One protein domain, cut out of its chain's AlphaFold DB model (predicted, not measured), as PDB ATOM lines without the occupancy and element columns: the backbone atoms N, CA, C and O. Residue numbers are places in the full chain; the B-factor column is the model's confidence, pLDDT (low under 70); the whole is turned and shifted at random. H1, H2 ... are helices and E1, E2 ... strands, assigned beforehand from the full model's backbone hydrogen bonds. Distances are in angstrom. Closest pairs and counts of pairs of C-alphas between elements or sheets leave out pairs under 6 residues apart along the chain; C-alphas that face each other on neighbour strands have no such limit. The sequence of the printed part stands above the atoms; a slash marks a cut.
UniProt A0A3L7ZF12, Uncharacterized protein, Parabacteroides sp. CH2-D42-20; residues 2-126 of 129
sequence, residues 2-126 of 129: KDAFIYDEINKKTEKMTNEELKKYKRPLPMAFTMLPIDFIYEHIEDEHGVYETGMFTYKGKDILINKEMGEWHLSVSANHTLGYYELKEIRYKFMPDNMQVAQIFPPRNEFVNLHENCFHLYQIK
ATOM      1  N   LYS A   2     169.987 158.796 122.508       45.94
ATOM      2  CA  LYS A   2     168.634 159.241 122.106       45.94
ATOM      3  C   LYS A   2     167.627 158.089 121.952       45.94
ATOM      4  O   LYS A   2     166.493 158.228 122.385       45.94
ATOM      5  N   ASP A   3     168.066 156.944 121.436       48.41
ATOM      6  CA  ASP A   3     167.171 155.796 121.215       48.41
ATOM      7  C   ASP A   3     166.700 155.139 122.518       48.41
ATOM      8  O   ASP A   3     165.569 154.674 122.591       48.41
ATOM      9  N   ALA A   4     167.526 155.169 123.571       46.81
ATOM     10  CA  ALA A   4     167.161 154.675 124.901       46.81
ATOM     11  C   ALA A   4     166.110 155.574 125.578       46.81
ATOM     12  O   ALA A   4     165.174 155.069 126.184       46.81
ATOM     13  N   PHE A   5     166.208 156.897 125.399       43.72
ATOM     14  CA  PHE A   5     165.209 157.847 125.901       43.72
ATOM     15  C   PHE A   5     163.844 157.682 125.218       43.72
ATOM     16  O   PHE A   5     162.819 157.735 125.890       43.72
ATOM     17  N   ILE A   6     163.820 157.437 123.902       52.00
ATOM     18  CA  ILE A   6     162.571 157.162 123.171       52.00
ATOM     19  C   ILE A   6     161.953 155.837 123.642       52.00
ATOM     20  O   ILE A   6     160.742 155.749 123.828       52.00
ATOM     21  N   TYR A   7     162.779 154.813 123.872       49.41
ATOM     22  CA  TYR A   7     162.324 153.509 124.358       49.41
ATOM     23  C   TYR A   7     161.691 153.594 125.759       49.41
ATOM     24  O   TYR A   7     160.625 153.022 125.990       49.41
ATOM     25  N   ASP A   8     162.304 154.365 126.662       48.97
ATOM     26  CA  ASP A   8     161.793 154.599 128.016       48.97
ATOM     27  C   ASP A   8     160.508 155.441 128.031       48.97
ATOM     28  O   ASP A   8     159.625 155.193 128.852       48.97
ATOM     29  N   GLU A   9     160.353 156.419 127.132       49.38
ATOM     30  CA  GLU A   9     159.120 157.218 127.034       49.38
ATOM     31  C   GLU A   9     157.941 156.446 126.425       49.38
ATOM     32  O   GLU A   9     156.802 156.648 126.853       49.38
ATOM     33  N   ILE A  10     158.195 155.540 125.473       52.09
ATOM     34  CA  ILE A  10     157.162 154.655 124.908       52.09
ATOM     35  C   ILE A  10     156.669 153.667 125.975       52.09
ATOM     36  O   ILE A  10     155.460 153.504 126.145       52.09
ATOM     37  N   ASN A  11     157.582 153.064 126.742       48.06
ATOM     38  CA  ASN A  11     157.228 152.084 127.774       48.06
ATOM     39  C   ASN A  11     156.655 152.715 129.055       48.06
ATOM     40  O   ASN A  11     155.882 152.067 129.755       48.06
ATOM     41  N   LYS A  12     156.955 153.988 129.358       46.97
ATOM     42  CA  LYS A  12     156.363 154.710 130.504       46.97
ATOM     43  C   LYS A  12     154.865 155.004 130.366       46.97
ATOM     44  O   LYS A  12     154.261 155.453 131.338       46.97
ATOM     45  N   LYS A  13     154.266 154.804 129.187       47.94
ATOM     46  CA  LYS A  13     152.866 155.177 128.903       47.94
ATOM     47  C   LYS A  13     151.935 154.027 128.537       47.94
ATOM     48  O   LYS A  13     150.744 154.269 128.351       47.94
ATOM     49  N   THR A  14     152.419 152.796 128.445       56.16
ATOM     50  CA  THR A  14     151.527 151.636 128.362       56.16
ATOM     51  C   THR A  14     151.015 151.323 129.759       56.16
ATOM     52  O   THR A  14     151.698 150.669 130.541       56.16
ATOM     53  N   GLU A  15     149.829 151.839 130.092       67.62
ATOM     54  CA  GLU A  15     149.100 151.414 131.289       67.62
ATOM     55  C   GLU A  15     149.037 149.881 131.329       67.62
ATOM     56  O   GLU A  15     148.699 149.240 130.327       67.62
ATOM     57  N   LYS A  16     149.387 149.312 132.492       82.44
ATOM     58  CA  LYS A  16     149.313 147.874 132.767       82.44
ATOM     59  C   LYS A  16     147.942 147.359 132.332       82.44
ATOM     60  O   LYS A  16     146.917 147.910 132.739       82.44
ATOM     61  N   MET A  17     147.903 146.300 131.522       89.38
ATOM     62  CA  MET A  17     146.618 145.748 131.101       89.38
ATOM     63  C   MET A  17     145.894 145.127 132.292       89.38
ATOM     64  O   MET A  17     146.371 144.162 132.885       89.38
ATOM     65  N   THR A  18     144.730 145.679 132.628       93.88
ATOM     66  CA  THR A  18     143.855 145.153 133.676       93.88
ATOM     67  C   THR A  18     142.880 144.121 133.111       93.88
ATOM     68  O   THR A  18     142.621 144.062 131.909       93.88
ATOM     69  N   ASN A  19     142.257 143.354 134.005       93.88
ATOM     70  CA  ASN A  19     141.144 142.463 133.670       93.88
ATOM     71  C   ASN A  19     139.993 143.175 132.937       93.88
ATOM     72  O   ASN A  19     139.403 142.629 132.005       93.88
ATOM     73  N   GLU A  20     139.647 144.388 133.365       94.44
ATOM     74  CA  GLU A  20     138.575 145.177 132.747       94.44
ATOM     75  C   GLU A  20     138.952 145.640 131.344       94.44
ATOM     76  O   GLU A  20     138.120 145.614 130.439       94.44
ATOM     77  N   GLU A  21     140.212 146.027 131.157       93.75
ATOM     78  CA  GLU A  21     140.737 146.445 129.865       93.75
ATOM     79  C   GLU A  21     140.805 145.267 128.883       93.75
ATOM     80  O   GLU A  21     140.321 145.378 127.759       93.75
ATOM     81  N   LEU A  22     141.300 144.106 129.323       94.31
ATOM     82  CA  LEU A  22     141.384 142.897 128.499       94.31
ATOM     83  C   LEU A  22     140.005 142.461 127.968       94.31
ATOM     84  O   LEU A  22     139.859 142.120 126.790       94.31
ATOM     85  N   LYS A  23     138.964 142.546 128.809       95.06
ATOM     86  CA  LYS A  23     137.576 142.219 128.437       95.06
ATOM     87  C   LYS A  23     137.038 143.063 127.282       95.06
ATOM     88  O   LYS A  23     136.194 142.571 126.539       95.06
ATOM     89  N   LYS A  24     137.519 144.299 127.094       96.38
ATOM     90  CA  LYS A  24     137.086 145.166 125.980       96.38
ATOM     91  C   LYS A  24     137.509 144.611 124.622       96.38
ATOM     92  O   LYS A  24     136.828 144.847 123.624       96.38
ATOM     93  N   TYR A  25     138.621 143.879 124.588       96.19
ATOM     94  CA  TYR A  25     139.163 143.292 123.365       96.19
ATOM     95  C   TYR A  25     138.647 141.877 123.121       96.19
ATOM     96  O   TYR A  25     138.571 141.463 121.966       96.19
ATOM     97  N   LYS A  26     138.297 141.141 124.183       95.94
ATOM     98  CA  LYS A  26     137.933 139.723 124.106       95.94
ATOM     99  C   LYS A  26     136.664 139.499 123.281       95.94
ATOM    100  O   LYS A  26     135.666 140.209 123.413       95.94
ATOM    101  N   ARG A  27     136.700 138.479 122.428       94.56
ATOM    102  CA  ARG A  27     135.604 138.042 121.562       94.56
ATOM    103  C   ARG A  27     135.241 136.590 121.866       94.56
ATOM    104  O   ARG A  27     136.102 135.825 122.303       94.56
ATOM    105  N   PRO A  28     133.975 136.194 121.646       90.38
ATOM    106  CA  PRO A  28     133.623 134.782 121.660       90.38
ATOM    107  C   PRO A  28     134.399 134.053 120.558       90.38
ATOM    108  O   PRO A  28     134.576 134.592 119.465       90.38
ATOM    109  N   LEU A  29     134.833 132.824 120.840       83.56
ATOM    110  CA  LEU A  29     135.416 131.961 119.817       83.56
ATOM    111  C   LEU A  29     134.356 131.675 118.737       83.56
ATOM    112  O   LEU A  29     133.254 131.232 119.076       83.56
ATOM    113  N   PRO A  30     134.645 131.923 117.448       80.69
ATOM    114  CA  PRO A  30     133.724 131.596 116.372       80.69
ATOM    115  C   PRO A  30     133.468 130.092 116.339       80.69
ATOM    116  O   PRO A  30     134.399 129.305 116.494       80.69
ATOM    117  N   MET A  31     132.231 129.675 116.058       76.75
ATOM    118  CA  MET A  31     131.895 128.245 115.994       76.75
ATOM    119  C   MET A  31     132.756 127.464 114.993       76.75
ATOM    120  O   MET A  31     132.976 126.281 115.186       76.75
ATOM    121  N   ALA A  32     133.296 128.104 113.953       74.12
ATOM    122  CA  ALA A  32     134.213 127.444 113.024       74.12
ATOM    123  C   ALA A  32     135.473 126.878 113.713       74.12
ATOM    124  O   ALA A  32     136.001 125.862 113.269       74.12
ATOM    125  N   PHE A  33     135.929 127.475 114.822       74.19
ATOM    126  CA  PHE A  33     137.083 126.978 115.577       74.19
ATOM    127  C   PHE A  33     136.800 125.664 116.306       74.19
ATOM    128  O   PHE A  33     137.734 124.906 116.535       74.19
ATOM    129  N   THR A  34     135.536 125.337 116.610       70.56
ATOM    130  CA  THR A  34     135.195 124.033 117.208       70.56
ATOM    131  C   THR A  34     135.317 122.878 116.213       70.56
ATOM    132  O   THR A  34     135.277 121.719 116.613       70.56
ATOM    133  N   MET A  35     135.459 123.186 114.919       73.88
ATOM    134  CA  MET A  35     135.655 122.206 113.851       73.88
ATOM    135  C   MET A  35     137.130 122.010 113.482       73.88
ATOM    136  O   MET A  35     137.440 121.123 112.688       73.88
ATOM    137  N   LEU A  36     138.036 122.833 114.019       73.06
ATOM    138  CA  LEU A  36     139.471 122.670 113.810       73.06
ATOM    139  C   LEU A  36     140.026 121.651 114.816       73.06
ATOM    140  O   LEU A  36     139.570 121.623 115.958       73.06
ATOM    141  N   PRO A  37     141.031 120.839 114.439       72.19
ATOM    142  CA  PRO A  37     141.704 119.912 115.350       72.19
ATOM    143  C   PRO A  37     142.691 120.664 116.261       72.19
ATOM    144  O   PRO A  37     143.864 120.314 116.346       72.19
ATOM    145  N   ILE A  38     142.235 121.755 116.877       72.81
ATOM    146  CA  ILE A  38     143.021 122.606 117.763       72.81
ATOM    147  C   ILE A  38     142.402 122.496 119.149       72.81
ATOM    148  O   ILE A  38     141.256 122.897 119.354       72.81
ATOM    149  N   ASP A  39     143.180 122.005 120.107       80.31
ATOM    150  CA  ASP A  39     142.783 122.057 121.507       80.31
ATOM    151  C   ASP A  39     142.894 123.501 121.995       80.31
ATOM    152  O   ASP A  39     143.975 124.096 122.055       80.31
ATOM    153  N   PHE A  40     141.747 124.097 122.310       83.88
ATOM    154  CA  PHE A  40     141.716 125.426 122.895       83.88
ATOM    155  C   PHE A  40     141.932 125.324 124.404       83.88
ATOM    156  O   PHE A  40     141.052 124.873 125.142       83.88
ATOM    157  N   ILE A  41     143.108 125.742 124.868       88.75
ATOM    158  CA  ILE A  41     143.480 125.661 126.281       88.75
ATOM    159  C   ILE A  41     143.135 126.989 126.940       88.75
ATOM    160  O   ILE A  41     143.662 128.020 126.537       88.75
ATOM    161  N   TYR A  42     142.267 126.981 127.954       90.19
ATOM    162  CA  TYR A  42     142.000 128.173 128.761       90.19
ATOM    163  C   TYR A  42     143.126 128.381 129.781       90.19
ATOM    164  O   TYR A  42     143.315 127.558 130.676       90.19
ATOM    165  N   GLU A  43     143.856 129.484 129.654       95.12
ATOM    166  CA  GLU A  43     144.908 129.893 130.581       95.12
ATOM    167  C   GLU A  43     144.749 131.390 130.879       95.12
ATOM    168  O   GLU A  43     144.434 132.176 129.984       95.12
ATOM    169  N   HIS A  44     144.936 131.766 132.144       96.38
ATOM    170  CA  HIS A  44     144.896 133.139 132.644       96.38
ATOM    171  C   HIS A  44     146.104 133.349 133.547       96.38
ATOM    172  O   HIS A  44     146.247 132.628 134.537       96.38
ATOM    173  N   ILE A  45     146.946 134.333 133.236       96.56
ATOM    174  CA  ILE A  45     148.118 134.663 134.049       96.56
ATOM    175  C   ILE A  45     148.312 136.174 134.174       96.56
ATOM    176  O   ILE A  45     147.833 136.952 133.351       96.56
ATOM    177  N   GLU A  46     149.040 136.584 135.207       96.31
ATOM    178  CA  GLU A  46     149.359 137.981 135.489       96.31
ATOM    179  C   GLU A  46     150.846 138.124 135.827       96.31
ATOM    180  O   GLU A  46     151.416 137.283 136.525       96.31
ATOM    181  N   ASP A  47     151.459 139.208 135.355       94.75
ATOM    182  CA  ASP A  47     152.790 139.653 135.765       94.75
ATOM    183  C   ASP A  47     152.794 141.162 136.105       94.75
ATOM    184  O   ASP A  47     151.750 141.801 136.301       94.75
ATOM    185  N   GLU A  48     153.979 141.754 136.257       93.06
ATOM    186  CA  GLU A  48     154.115 143.183 136.561       93.06
ATOM    187  C   GLU A  48     153.661 144.104 135.409       93.06
ATOM    188  O   GLU A  48     153.305 145.258 135.655       93.06
ATOM    189  N   HIS A  49     153.584 143.586 134.181       92.69
ATOM    190  CA  HIS A  49     153.251 144.311 132.956       92.69
ATOM    191  C   HIS A  49     151.790 144.147 132.514       92.69
ATOM    192  O   HIS A  49     151.261 145.030 131.828       92.69
ATOM    193  N   GLY A  50     151.082 143.100 132.949       95.12
ATOM    194  CA  GLY A  50     149.667 142.957 132.607       95.12
ATOM    195  C   GLY A  50     149.001 141.652 133.014       95.12
ATOM    196  O   GLY A  50     149.590 140.786 133.653       95.12
ATOM    197  N   VAL A  51     147.731 141.554 132.622       96.69
ATOM    198  CA  VAL A  51     146.919 140.337 132.648       96.69
ATOM    199  C   VAL A  51     146.819 139.778 131.230       96.69
ATOM    200  O   VAL A  51     146.523 140.520 130.288       96.69
ATOM    201  N   TYR A  52     147.007 138.469 131.096       97.19
ATOM    202  CA  TYR A  52     147.037 137.752 129.826       97.19
ATOM    203  C   TYR A  52     146.127 136.535 129.884       97.19
ATOM    204  O   TYR A  52     146.091 135.812 130.879       97.19
ATOM    205  N   GLU A  53     145.415 136.282 128.791       96.94
ATOM    206  CA  GLU A  53     144.559 135.109 128.665       96.94
ATOM    207  C   GLU A  53     144.672 134.510 127.271       96.94
ATOM    208  O   GLU A  53     144.789 135.237 126.280       96.94
ATOM    209  N   THR A  54     144.524 133.192 127.181       96.44
ATOM    210  CA  THR A  54     144.157 132.583 125.906       96.44
ATOM    211  C   THR A  54     142.749 133.036 125.517       96.44
ATOM    212  O   THR A  54     141.834 133.207 126.339       96.44
ATOM    213  N   GLY A  55     142.564 133.318 124.233       95.19
ATOM    214  CA  GLY A  55     141.329 133.910 123.741       95.19
ATOM    215  C   GLY A  55     141.407 134.340 122.291       95.19
ATOM    216  O   GLY A  55     142.475 134.378 121.684       95.19
ATOM    217  N   MET A  56     140.252 134.730 121.764       95.12
ATOM    218  CA  MET A  56     140.182 135.573 120.580       95.12
ATOM    219  C   MET A  56     139.966 137.020 121.014       95.12
ATOM    220  O   MET A  56     139.172 137.296 121.917       95.12
ATOM    221  N   PHE A  57     140.656 137.947 120.365       96.75
ATOM    222  CA  PHE A  57     140.614 139.369 120.660       96.75
ATOM    223  C   PHE A  57     140.543 140.178 119.367       96.75
ATOM    224  O   PHE A  57     141.071 139.769 118.338       96.75
ATOM    225  N   THR A  58     139.934 141.359 119.431       97.12
ATOM    226  CA  THR A  58     140.024 142.355 118.359       97.12
ATOM    227  C   THR A  58     140.753 143.582 118.880       97.12
ATOM    228  O   THR A  58     140.311 144.194 119.853       97.12
ATOM    229  N   TYR A  59     141.829 143.991 118.209       96.75
ATOM    230  CA  TYR A  59     142.609 145.166 118.594       96.75
ATOM    231  C   TYR A  59     142.996 146.003 117.378       96.75
ATOM    232  O   TYR A  59     143.614 145.497 116.448       96.75
ATOM    233  N   LYS A  60     142.633 147.295 117.371       95.31
ATOM    234  CA  LYS A  60     142.938 148.235 116.270       95.31
ATOM    235  C   LYS A  60     142.626 147.662 114.868       95.31
ATOM    236  O   LYS A  60     143.415 147.815 113.939       95.31
ATOM    237  N   GLY A  61     141.483 146.980 114.734       94.56
ATOM    238  CA  GLY A  61     141.031 146.372 113.474       94.56
ATOM    239  C   GLY A  61     141.748 145.077 113.071       94.56
ATOM    240  O   GLY A  61     141.637 144.676 111.917       94.56
ATOM    241  N   LYS A  62     142.490 144.450 113.989       96.12
ATOM    242  CA  LYS A  62     143.190 143.175 113.793       96.12
ATOM    243  C   LYS A  62     142.527 142.093 114.634       96.12
ATOM    244  O   LYS A  62     142.163 142.369 115.783       96.12
ATOM    245  N   ASP A  63     142.418 140.893 114.084       95.44
ATOM    246  CA  ASP A  63     141.949 139.724 114.821       95.44
ATOM    247  C   ASP A  63     143.156 138.982 115.388       95.44
ATOM    248  O   ASP A  63     144.121 138.690 114.684       95.44
ATOM    249  N   ILE A  64     143.119 138.729 116.691       96.50
ATOM    250  CA  ILE A  64     144.208 138.125 117.450       96.50
ATOM    251  C   ILE A  64     143.674 136.850 118.085       96.50
ATOM    252  O   ILE A  64     142.654 136.871 118.772       96.50
ATOM    253  N   LEU A  65     144.383 135.751 117.888       94.94
ATOM    254  CA  LEU A  65     144.164 134.491 118.576       94.94
ATOM    255  C   LEU A  65     145.373 134.214 119.461       94.94
ATOM    256  O   LEU A  65     146.499 134.162 118.971       94.94
ATOM    257  N   ILE A  66     145.121 134.014 120.748       96.75
ATOM    258  CA  ILE A  66     146.104 133.542 121.716       96.75
ATOM    259  C   ILE A  66     145.686 132.145 122.153       96.75
ATOM    260  O   ILE A  66     144.585 131.967 122.679       96.75
ATOM    261  N   ASN A  67     146.548 131.160 121.932       94.75
ATOM    262  CA  ASN A  67     146.327 129.787 122.375       94.75
ATOM    263  C   ASN A  67     147.650 129.151 122.822       94.75
ATOM    264  O   ASN A  67     148.691 129.810 122.878       94.75
ATOM    265  N   LYS A  68     147.601 127.865 123.155       93.50
ATOM    266  CA  LYS A  68     148.765 127.045 123.446       93.50
ATOM    267  C   LYS A  68     148.992 126.058 122.310       93.50
ATOM    268  O   LYS A  68     148.096 125.294 121.969       93.50
ATOM    269  N   GLU A  69     150.197 126.050 121.761       89.06
ATOM    270  CA  GLU A  69     150.630 125.080 120.762       89.06
ATOM    271  C   GLU A  69     151.832 124.314 121.310       89.06
ATOM    272  O   GLU A  69     152.773 124.910 121.830       89.06
ATOM    273  N   MET A  70     151.760 122.979 121.287       88.12
ATOM    274  CA  MET A  70     152.757 122.101 121.924       88.12
ATOM    275  C   MET A  70     153.022 122.440 123.409       88.12
ATOM    276  O   MET A  70     154.120 122.241 123.917       88.12
ATOM    277  N   GLY A  71     152.011 122.956 124.118       90.88
ATOM    278  CA  GLY A  71     152.124 123.359 125.525       90.88
ATOM    279  C   GLY A  71     152.749 124.741 125.758       90.88
ATOM    280  O   GLY A  71     152.829 125.181 126.906       90.88
ATOM    281  N   GLU A  72     153.115 125.471 124.704       94.81
ATOM    282  CA  GLU A  72     153.733 126.800 124.775       94.81
ATOM    283  C   GLU A  72     152.818 127.884 124.199       94.81
ATOM    284  O   GLU A  72     151.890 127.590 123.452       94.81
ATOM    285  N   TRP A  73     153.030 129.148 124.573       96.75
ATOM    286  CA  TRP A  73     152.196 130.254 124.093       96.75
ATOM    287  C   TRP A  73     152.347 130.475 122.584       96.75
ATOM    288  O   TRP A  73     153.452 130.557 122.049       96.75
ATOM    289  N   HIS A  74     151.212 130.640 121.911       95.88
ATOM    290  CA  HIS A  74     151.111 130.929 120.489       95.88
ATOM    291  C   HIS A  74     150.200 132.126 120.268       95.88
ATOM    292  O   HIS A  74     149.089 132.192 120.797       95.88
ATOM    293  N   LEU A  75     150.678 133.069 119.465       96.62
ATOM    294  CA  LEU A  75     149.914 134.209 118.993       96.62
ATOM    295  C   LEU A  75     149.774 134.113 117.483       96.62
ATOM    296  O   LEU A  75     150.771 134.023 116.774       96.62
ATOM    297  N   SER A  76     148.541 134.205 117.000       94.62
ATOM    298  CA  SER A  76     148.229 134.455 115.594       94.62
ATOM    299  C   SER A  76     147.546 135.809 115.480       94.62
ATOM    300  O   SER A  76     146.628 136.102 116.240       94.62
ATOM    301  N   VAL A  77     147.976 136.642 114.541       95.88
ATOM    302  CA  VAL A  77     147.342 137.931 114.265       95.88
ATOM    303  C   VAL A  77     147.087 138.070 112.775       95.88
ATOM    304  O   VAL A  77     148.019 137.989 111.977       95.88
ATOM    305  N   SER A  78     145.833 138.307 112.402       94.50
ATOM    306  CA  SER A  78     145.428 138.592 111.030       94.50
ATOM    307  C   SER A  78     144.987 140.047 110.880       94.50
ATOM    308  O   SER A  78     144.395 140.662 111.773       94.50
ATOM    309  N   ALA A  79     145.321 140.623 109.729       94.50
ATOM    310  CA  ALA A  79     144.988 141.996 109.378       94.50
ATOM    311  C   ALA A  79     144.626 142.105 107.891       94.50
ATOM    312  O   ALA A  79     144.877 141.204 107.094       94.50
ATOM    313  N   ASN A  80     144.053 143.240 107.496       93.75
ATOM    314  CA  ASN A  80     143.791 143.567 106.089       93.75
ATOM    315  C   ASN A  80     145.009 144.182 105.363       93.75
ATOM    316  O   ASN A  80     144.887 144.616 104.222       93.75
ATOM    317  N   HIS A  81     146.161 144.252 106.030       93.94
ATOM    318  CA  HIS A  81     147.429 144.761 105.514       93.94
ATOM    319  C   HIS A  81     148.583 143.987 106.149       93.94
ATOM    320  O   HIS A  81     148.423 143.373 107.204       93.94
ATOM    321  N   THR A  82     149.756 144.034 105.524       92.56
ATOM    322  CA  THR A  82     150.972 143.432 106.074       92.56
ATOM    323  C   THR A  82     151.385 144.139 107.361       92.56
ATOM    324  O   THR A  82     151.481 145.364 107.389       92.56
ATOM    325  N   LEU A  83     151.662 143.370 108.414       93.38
ATOM    326  CA  LEU A  83     152.038 143.924 109.710       93.38
ATOM    327  C   LEU A  83     153.497 144.373 109.727       93.38
ATOM    328  O   LEU A  83     154.403 143.625 109.356       93.38
ATOM    329  N   GLY A  84     153.724 145.587 110.226       94.00
ATOM    330  CA  GLY A  84     155.066 146.067 110.528       94.00
ATOM    331  C   GLY A  84     155.624 145.462 111.820       94.00
ATOM    332  O   GLY A  84     154.880 145.076 112.724       94.00
ATOM    333  N   TYR A  85     156.954 145.460 111.960       93.19
ATOM    334  CA  TYR A  85     157.634 144.975 113.172       93.19
ATOM    335  C   TYR A  85     157.097 145.626 114.455       93.19
ATOM    336  O   TYR A  85     156.825 144.935 115.433       93.19
ATOM    337  N   TYR A  86     156.913 146.951 114.457       94.25
ATOM    338  CA  TYR A  86     156.438 147.672 115.642       94.25
ATOM    339  C   TYR A  86     154.983 147.353 116.001       94.25
ATOM    340  O   TYR A  86     154.666 147.311 117.185       94.25
ATOM    341  N   GLU A  87     154.122 147.072 115.019       94.88
ATOM    342  CA  GLU A  87     152.742 146.651 115.285       94.88
ATOM    343  C   GLU A  87     152.706 145.258 115.911       94.88
ATOM    344  O   GLU A  87     152.024 145.040 116.910       94.88
ATOM    345  N   LEU A  88     153.478 144.321 115.357       96.19
ATOM    346  CA  LEU A  88     153.574 142.970 115.901       96.19
ATOM    347  C   LEU A  88     154.187 142.979 117.309       96.19
ATOM    348  O   LEU A  88     153.707 142.285 118.203       96.19
ATOM    349  N   LYS A  89     155.205 143.818 117.527       95.31
ATOM    350  CA  LYS A  89     155.832 144.045 118.832       95.31
ATOM    351  C   LYS A  89     154.830 144.588 119.855       95.31
ATOM    352  O   LYS A  89     154.761 144.067 120.963       95.31
ATOM    353  N   GLU A  90     154.048 145.604 119.492       95.75
ATOM    354  CA  GLU A  90     152.989 146.152 120.348       95.75
ATOM    355  C   GLU A  90     151.980 145.065 120.745       95.75
ATOM    356  O   GLU A  90     151.637 144.926 121.917       95.75
ATOM    357  N   ILE A  91     151.551 144.253 119.775       97.00
ATOM    358  CA  ILE A  91     150.598 143.161 119.991       97.00
ATOM    359  C   ILE A  91     151.179 142.076 120.903       97.00
ATOM    360  O   ILE A  91     150.478 141.647 121.817       97.00
ATOM    361  N   ARG A  92     152.454 141.691 120.734       96.56
ATOM    362  CA  ARG A  92     153.152 140.791 121.673       96.56
ATOM    363  C   ARG A  92     153.083 141.350 123.083       96.56
ATOM    364  O   ARG A  92     152.609 140.659 123.972       96.56
ATOM    365  N   TYR A  93     153.568 142.574 123.305       96.00
ATOM    366  CA  TYR A  93     153.663 143.134 124.660       96.00
ATOM    367  C   TYR A  93     152.301 143.353 125.310       96.00
ATOM    368  O   TYR A  93     152.191 143.317 126.531       96.00
ATOM    369  N   LYS A  94     151.261 143.561 124.498       96.00
ATOM    370  CA  LYS A  94     149.899 143.655 124.995       96.00
ATOM    371  C   LYS A  94     149.344 142.271 125.339       96.00
ATOM    372  O   LYS A  94     148.869 142.092 126.444       96.00
ATOM    373  N   PHE A  95     149.403 141.288 124.448       97.25
ATOM    374  CA  PHE A  95     148.618 140.051 124.590       97.25
ATOM    375  C   PHE A  95     149.407 138.807 125.019       97.25
ATOM    376  O   PHE A  95     148.793 137.761 125.213       97.25
ATOM    377  N   MET A  96     150.727 138.897 125.195       97.44
ATOM    378  CA  MET A  96     151.557 137.794 125.687       97.44
ATOM    379  C   MET A  96     152.336 138.193 126.951       97.44
ATOM    380  O   MET A  96     152.840 139.317 127.007       97.44
ATOM    381  N   PRO A  97     152.490 137.264 127.911       96.44
ATOM    382  CA  PRO A  97     153.284 137.474 129.122       96.44
ATOM    383  C   PRO A  97     154.717 137.929 128.855       96.44
ATOM    384  O   PRO A  97     155.318 137.588 127.831       96.44
ATOM    385  N   ASP A  98     155.289 138.682 129.792       95.31
ATOM    386  CA  ASP A  98     156.561 139.345 129.530       95.31
ATOM    387  C   ASP A  98     157.778 138.422 129.630       95.31
ATOM    388  O   ASP A  98     158.710 138.524 128.828       95.31
ATOM    389  N   ASN A  99     157.739 137.456 130.546       93.56
ATOM    390  CA  ASN A  99     158.859 136.583 130.898       93.56
ATOM    391  C   ASN A  99     159.199 135.490 129.859       93.56
ATOM    392  O   ASN A  99     159.809 134.475 130.205       93.56
ATOM    393  N   MET A 100     158.828 135.678 128.589       94.69
ATOM    394  CA  MET A 100     159.075 134.722 127.512       94.69
ATOM    395  C   MET A 100     159.744 135.350 126.291       94.69
ATOM    396  O   MET A 100     159.517 136.509 125.928       94.69
ATOM    397  N   GLN A 101     160.511 134.524 125.588       95.69
ATOM    398  CA  GLN A 101     160.977 134.826 124.242       95.69
ATOM    399  C   GLN A 101     160.017 134.213 123.229       95.69
ATOM    400  O   GLN A 101     159.500 133.116 123.433       95.69
ATOM    401  N   VAL A 102     159.798 134.928 122.129       97.00
ATOM    402  CA  VAL A 102     158.949 134.476 121.027       97.00
ATOM    403  C   VAL A 102     159.670 134.659 119.700       97.00
ATOM    404  O   VAL A 102     160.470 135.585 119.546       97.00
ATOM    405  N   ALA A 103     159.368 133.797 118.738       95.56
ATOM    406  CA  ALA A 103     159.895 133.881 117.386       95.56
ATOM    407  C   ALA A 103     158.789 133.717 116.347       95.56
ATOM    408  O   ALA A 103     157.827 132.973 116.539       95.56
ATOM    409  N   GLN A 104     158.975 134.383 115.209       93.69
ATOM    410  CA  GLN A 104     158.283 134.015 113.985       93.69
ATOM    411  C   GLN A 104     159.052 132.867 113.331       93.69
ATOM    412  O   GLN A 104     160.244 132.995 113.046       93.69
ATOM    413  N   ILE A 105     158.371 131.746 113.112       89.00
ATOM    414  CA  ILE A 105     158.958 130.534 112.542       89.00
ATOM    415  C   ILE A 105     158.447 130.379 111.111       89.00
ATOM    416  O   ILE A 105     157.246 130.467 110.862       89.00
ATOM    417  N   PHE A 106     159.364 130.132 110.178       89.00
ATOM    418  CA  PHE A 106     159.037 129.765 108.805       89.00
ATOM    419  C   PHE A 106     159.229 128.253 108.645       89.00
ATOM    420  O   PHE A 106     160.378 127.812 108.536       89.00
ATOM    421  N   PRO A 107     158.149 127.451 108.668       85.44
ATOM    422  CA  PRO A 107     158.250 126.012 108.455       85.44
ATOM    423  C   PRO A 107     158.744 125.685 107.034       85.44
ATOM    424  O   PRO A 107     158.763 126.558 106.153       85.44
ATOM    425  N   PRO A 108     159.128 124.420 106.776       92.31
ATOM    426  CA  PRO A 108     159.336 123.920 105.423       92.31
ATOM    427  C   PRO A 108     158.197 124.330 104.477       92.31
ATOM    428  O   PRO A 108     157.032 124.396 104.862       92.31
ATOM    429  N   ARG A 109     158.520 124.610 103.208       89.56
ATOM    430  CA  ARG A 109     157.556 125.178 102.239       89.56
ATOM    431  C   ARG A 109     156.290 124.332 102.058       89.56
ATOM    432  O   ARG A 109     155.238 124.882 101.768       89.56
ATOM    433  N   ASN A 110     156.406 123.015 102.193       89.88
ATOM    434  CA  ASN A 110     155.308 122.050 102.099       89.88
ATOM    435  C   ASN A 110     154.432 121.985 103.364       89.88
ATOM    436  O   ASN A 110     153.359 121.398 103.313       89.88
ATOM    437  N   GLU A 111     154.888 122.564 104.473       82.00
ATOM    438  CA  GLU A 111     154.183 122.632 105.761       82.00
ATOM    439  C   GLU A 111     153.648 124.042 106.048       82.00
ATOM    440  O   GLU A 111     152.875 124.243 106.981       82.00
ATOM    441  N   PHE A 112     154.039 125.037 105.243       80.44
ATOM    442  CA  PHE A 112     153.556 126.404 105.380       80.44
ATOM    443  C   PHE A 112     152.073 126.493 105.008       80.44
ATOM    444  O   PHE A 112     151.705 126.526 103.834       80.44
ATOM    445  N   VAL A 113     151.220 126.570 106.027       72.38
ATOM    446  CA  VAL A 113     149.787 126.824 105.880       72.38
ATOM    447  C   VAL A 113     149.499 128.219 106.407       72.38
ATOM    448  O   VAL A 113     149.702 128.492 107.586       72.38
ATOM    449  N   ASN A 114     149.000 129.099 105.538       73.12
ATOM    450  CA  ASN A 114     148.514 130.404 105.954       73.12
ATOM    451  C   ASN A 114     147.087 130.622 105.444       73.12
ATOM    452  O   ASN A 114     146.863 130.750 104.242       73.12
ATOM    453  N   LEU A 115     146.122 130.625 106.366       73.19
ATOM    454  CA  LEU A 115     144.700 130.780 106.041       73.19
ATOM    455  C   LEU A 115     144.346 132.216 105.631       73.19
ATOM    456  O   LEU A 115     143.382 132.419 104.896       73.19
ATOM    457  N   HIS A 116     145.122 133.205 106.082       78.56
ATOM    458  CA  HIS A 116     144.915 134.613 105.749       78.56
ATOM    459  C   HIS A 116     146.207 135.222 105.209       78.56
ATOM    460  O   HIS A 116     147.252 135.109 105.834       78.56
ATOM    461  N   GLU A 117     146.131 135.928 104.080       83.50
ATOM    462  CA  GLU A 117     147.300 136.493 103.385       83.50
ATOM    463  C   GLU A 117     148.239 137.287 104.310       83.50
ATOM    464  O   GLU A 117     149.454 137.118 104.257       83.50
ATOM    465  N   ASN A 118     147.672 138.090 105.214       89.94
ATOM    466  CA  ASN A 118     148.418 138.875 106.194       89.94
ATOM    467  C   ASN A 118     148.249 138.333 107.626       89.94
ATOM    468  O   ASN A 118     147.991 139.100 108.555       89.94
ATOM    469  N   CYS A 119     148.355 137.010 107.806       91.94
ATOM    470  CA  CYS A 119     148.479 136.396 109.131       91.94
ATOM    471  C   CYS A 119     149.943 136.259 109.548       91.94
ATOM    472  O   CYS A 119     150.767 135.742 108.793       91.94
ATOM    473  N   PHE A 120     150.251 136.678 110.770       94.31
ATOM    474  CA  PHE A 120     151.564 136.531 111.384       94.31
ATOM    475  C   PHE A 120     151.432 135.693 112.647       94.31
ATOM    476  O   PHE A 120     150.486 135.857 113.416       94.31
ATOM    477  N   HIS A 121     152.409 134.818 112.864       94.00
ATOM    478  CA  HIS A 121     152.448 133.924 114.011       94.00
ATOM    479  C   HIS A 121     153.704 134.178 114.845       94.00
ATOM    480  O   HIS A 121     154.795 134.344 114.291       94.00
ATOM    481  N   LEU A 122     153.541 134.190 116.165       96.62
ATOM    482  CA  LEU A 122     154.622 134.183 117.141       96.62
ATOM    483  C   LEU A 122     154.472 132.955 118.032       96.62
ATOM    484  O   LEU A 122     153.419 132.733 118.626       96.62
ATOM    485  N   TYR A 123     155.548 132.188 118.136       96.06
ATOM    486  CA  TYR A 123     155.641 131.007 118.983       96.06
ATOM    487  C   TYR A 123     156.577 131.311 120.135       96.06
ATOM    488  O   TYR A 123     157.681 131.812 119.908       96.06
ATOM    489  N   GLN A 124     156.162 130.999 121.357       96.75
ATOM    490  CA  GLN A 124     157.085 130.943 122.474       96.75
ATOM    491  C   GLN A 124     158.174 129.914 122.178       96.75
ATOM    492  O   GLN A 124     157.903 128.794 121.751       96.75
ATOM    493  N   ILE A 125     159.415 130.311 122.432       95.25
ATOM    494  CA  ILE A 125     160.579 129.445 122.314       95.25
ATOM    495  C   ILE A 125     161.209 129.256 123.686       95.25
ATOM    496  O   ILE A 125     161.271 130.180 124.503       95.25
ATOM    497  N   LYS A 126     161.693 128.043 123.929       90.31
ATOM    498  CA  LYS A 126     162.532 127.710 125.074       90.31
ATOM    499  C   LYS A 126     163.906 127.358 124.537       90.31
ATOM    500  O   LYS A 126     164.027 126.528 123.642       90.31
TER     501      LYS A 126
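Overview. This is residues 2 to 126 of the 129 residues of an uncharacterized protein of Parabacteroides sp. CH2-D42-20 (UniProt A0A3L7ZF12). What is the main picture? A strongly twisted, curled sheet of five antiparallel strands, E3 - E4 - E5 - E7 - E6, has H4 packed on one face, while the small hairpin E1 and E2 and the helix H2 sit towards its E3 edge. H1 sticks out as an arm, and H3 and residues 107 to 114 stand free as well. What is the make-up? The printed part has 125 residues with four named helices and seven named strands, in the order H1 H2 H3 E1 E2 E3 E4 E5 H4 E6 E7, of mixed class. It is compact, with a radius of gyration of the C-alphas of 15.0 A and spans of 45 by 33 by 31 A.

Along the chain. Where are the large sheet's strands? E3 is residues 55 to 59, 12.4 A, E4 62 to 69, 20.8 A, E5 72 to 78, 19.9 A, E6 101 to 103, and E7 119 to 125, 19.2 A, with C-alpha 125 at (160.579, 129.445, 122.314). Where are the other elements? H4 is residues 85 to 95, 15.4 A, and H1 is residues 2 to 11, 14.6 A, from C-alpha 2 at (168.634, 159.241, 122.106). H2 is residues 19 to 25, H3 31 to 35, E1 44 to 46 and E2 51 to 53.

Arrangement. How are the strands joined? E3 E4 E5 form a meander, each strand the antiparallel neighbour of the one before, with N 57 and O 64 at 2.8 A and N 65 and O 76 at 2.8 A. E7 pairs with E5, N 75 to O 122 at 2.9 A, and with E6, N 103 to O 123 at 2.9 A. E5, H4, E6 are a split strand-helix-strand unit, two strands running the same way with E7 between them, and its crossover is right-handed. What is on the sheet? H4 is on it, the C-alphas of Leu 75 and Arg 92 being 7.8 A apart, the closest of E5 and H4. H2 is at the sheet's level, its closest C-alpha pair with E3 being Tyr 25 and Phe 57, 5.0 A. Where is the hairpin E1 and E2? N 45 and O 52 are 2.9 A apart, within hydrogen-bond range, and the closest C-alphas of E2 and H4 are Tyr 52 and Phe 95, 5.9 A. How do the helix backbones run? In H1 and H4 every O i to N i+4 pair is within hydrogen-bond range; H2 has 1 of 3, with 2 of 4 O i to N i+3 pairs, and H3 has 0 of 1, with 2 of 2.

Size, cuts and confidence. How large is it? The two C-alphas farthest apart, those of Lys 2 and Met 35, are 50.3 A apart, and the body without the free stretches spans 32 by 29 by 28 A. Are there cuts, long links or weak places? The printed part has no cut, and the link from E6 to E7, 15 residues, is long. Residues 2 to 15 are under 70 in pLDDT, against a mean of 86.6 for the printed part.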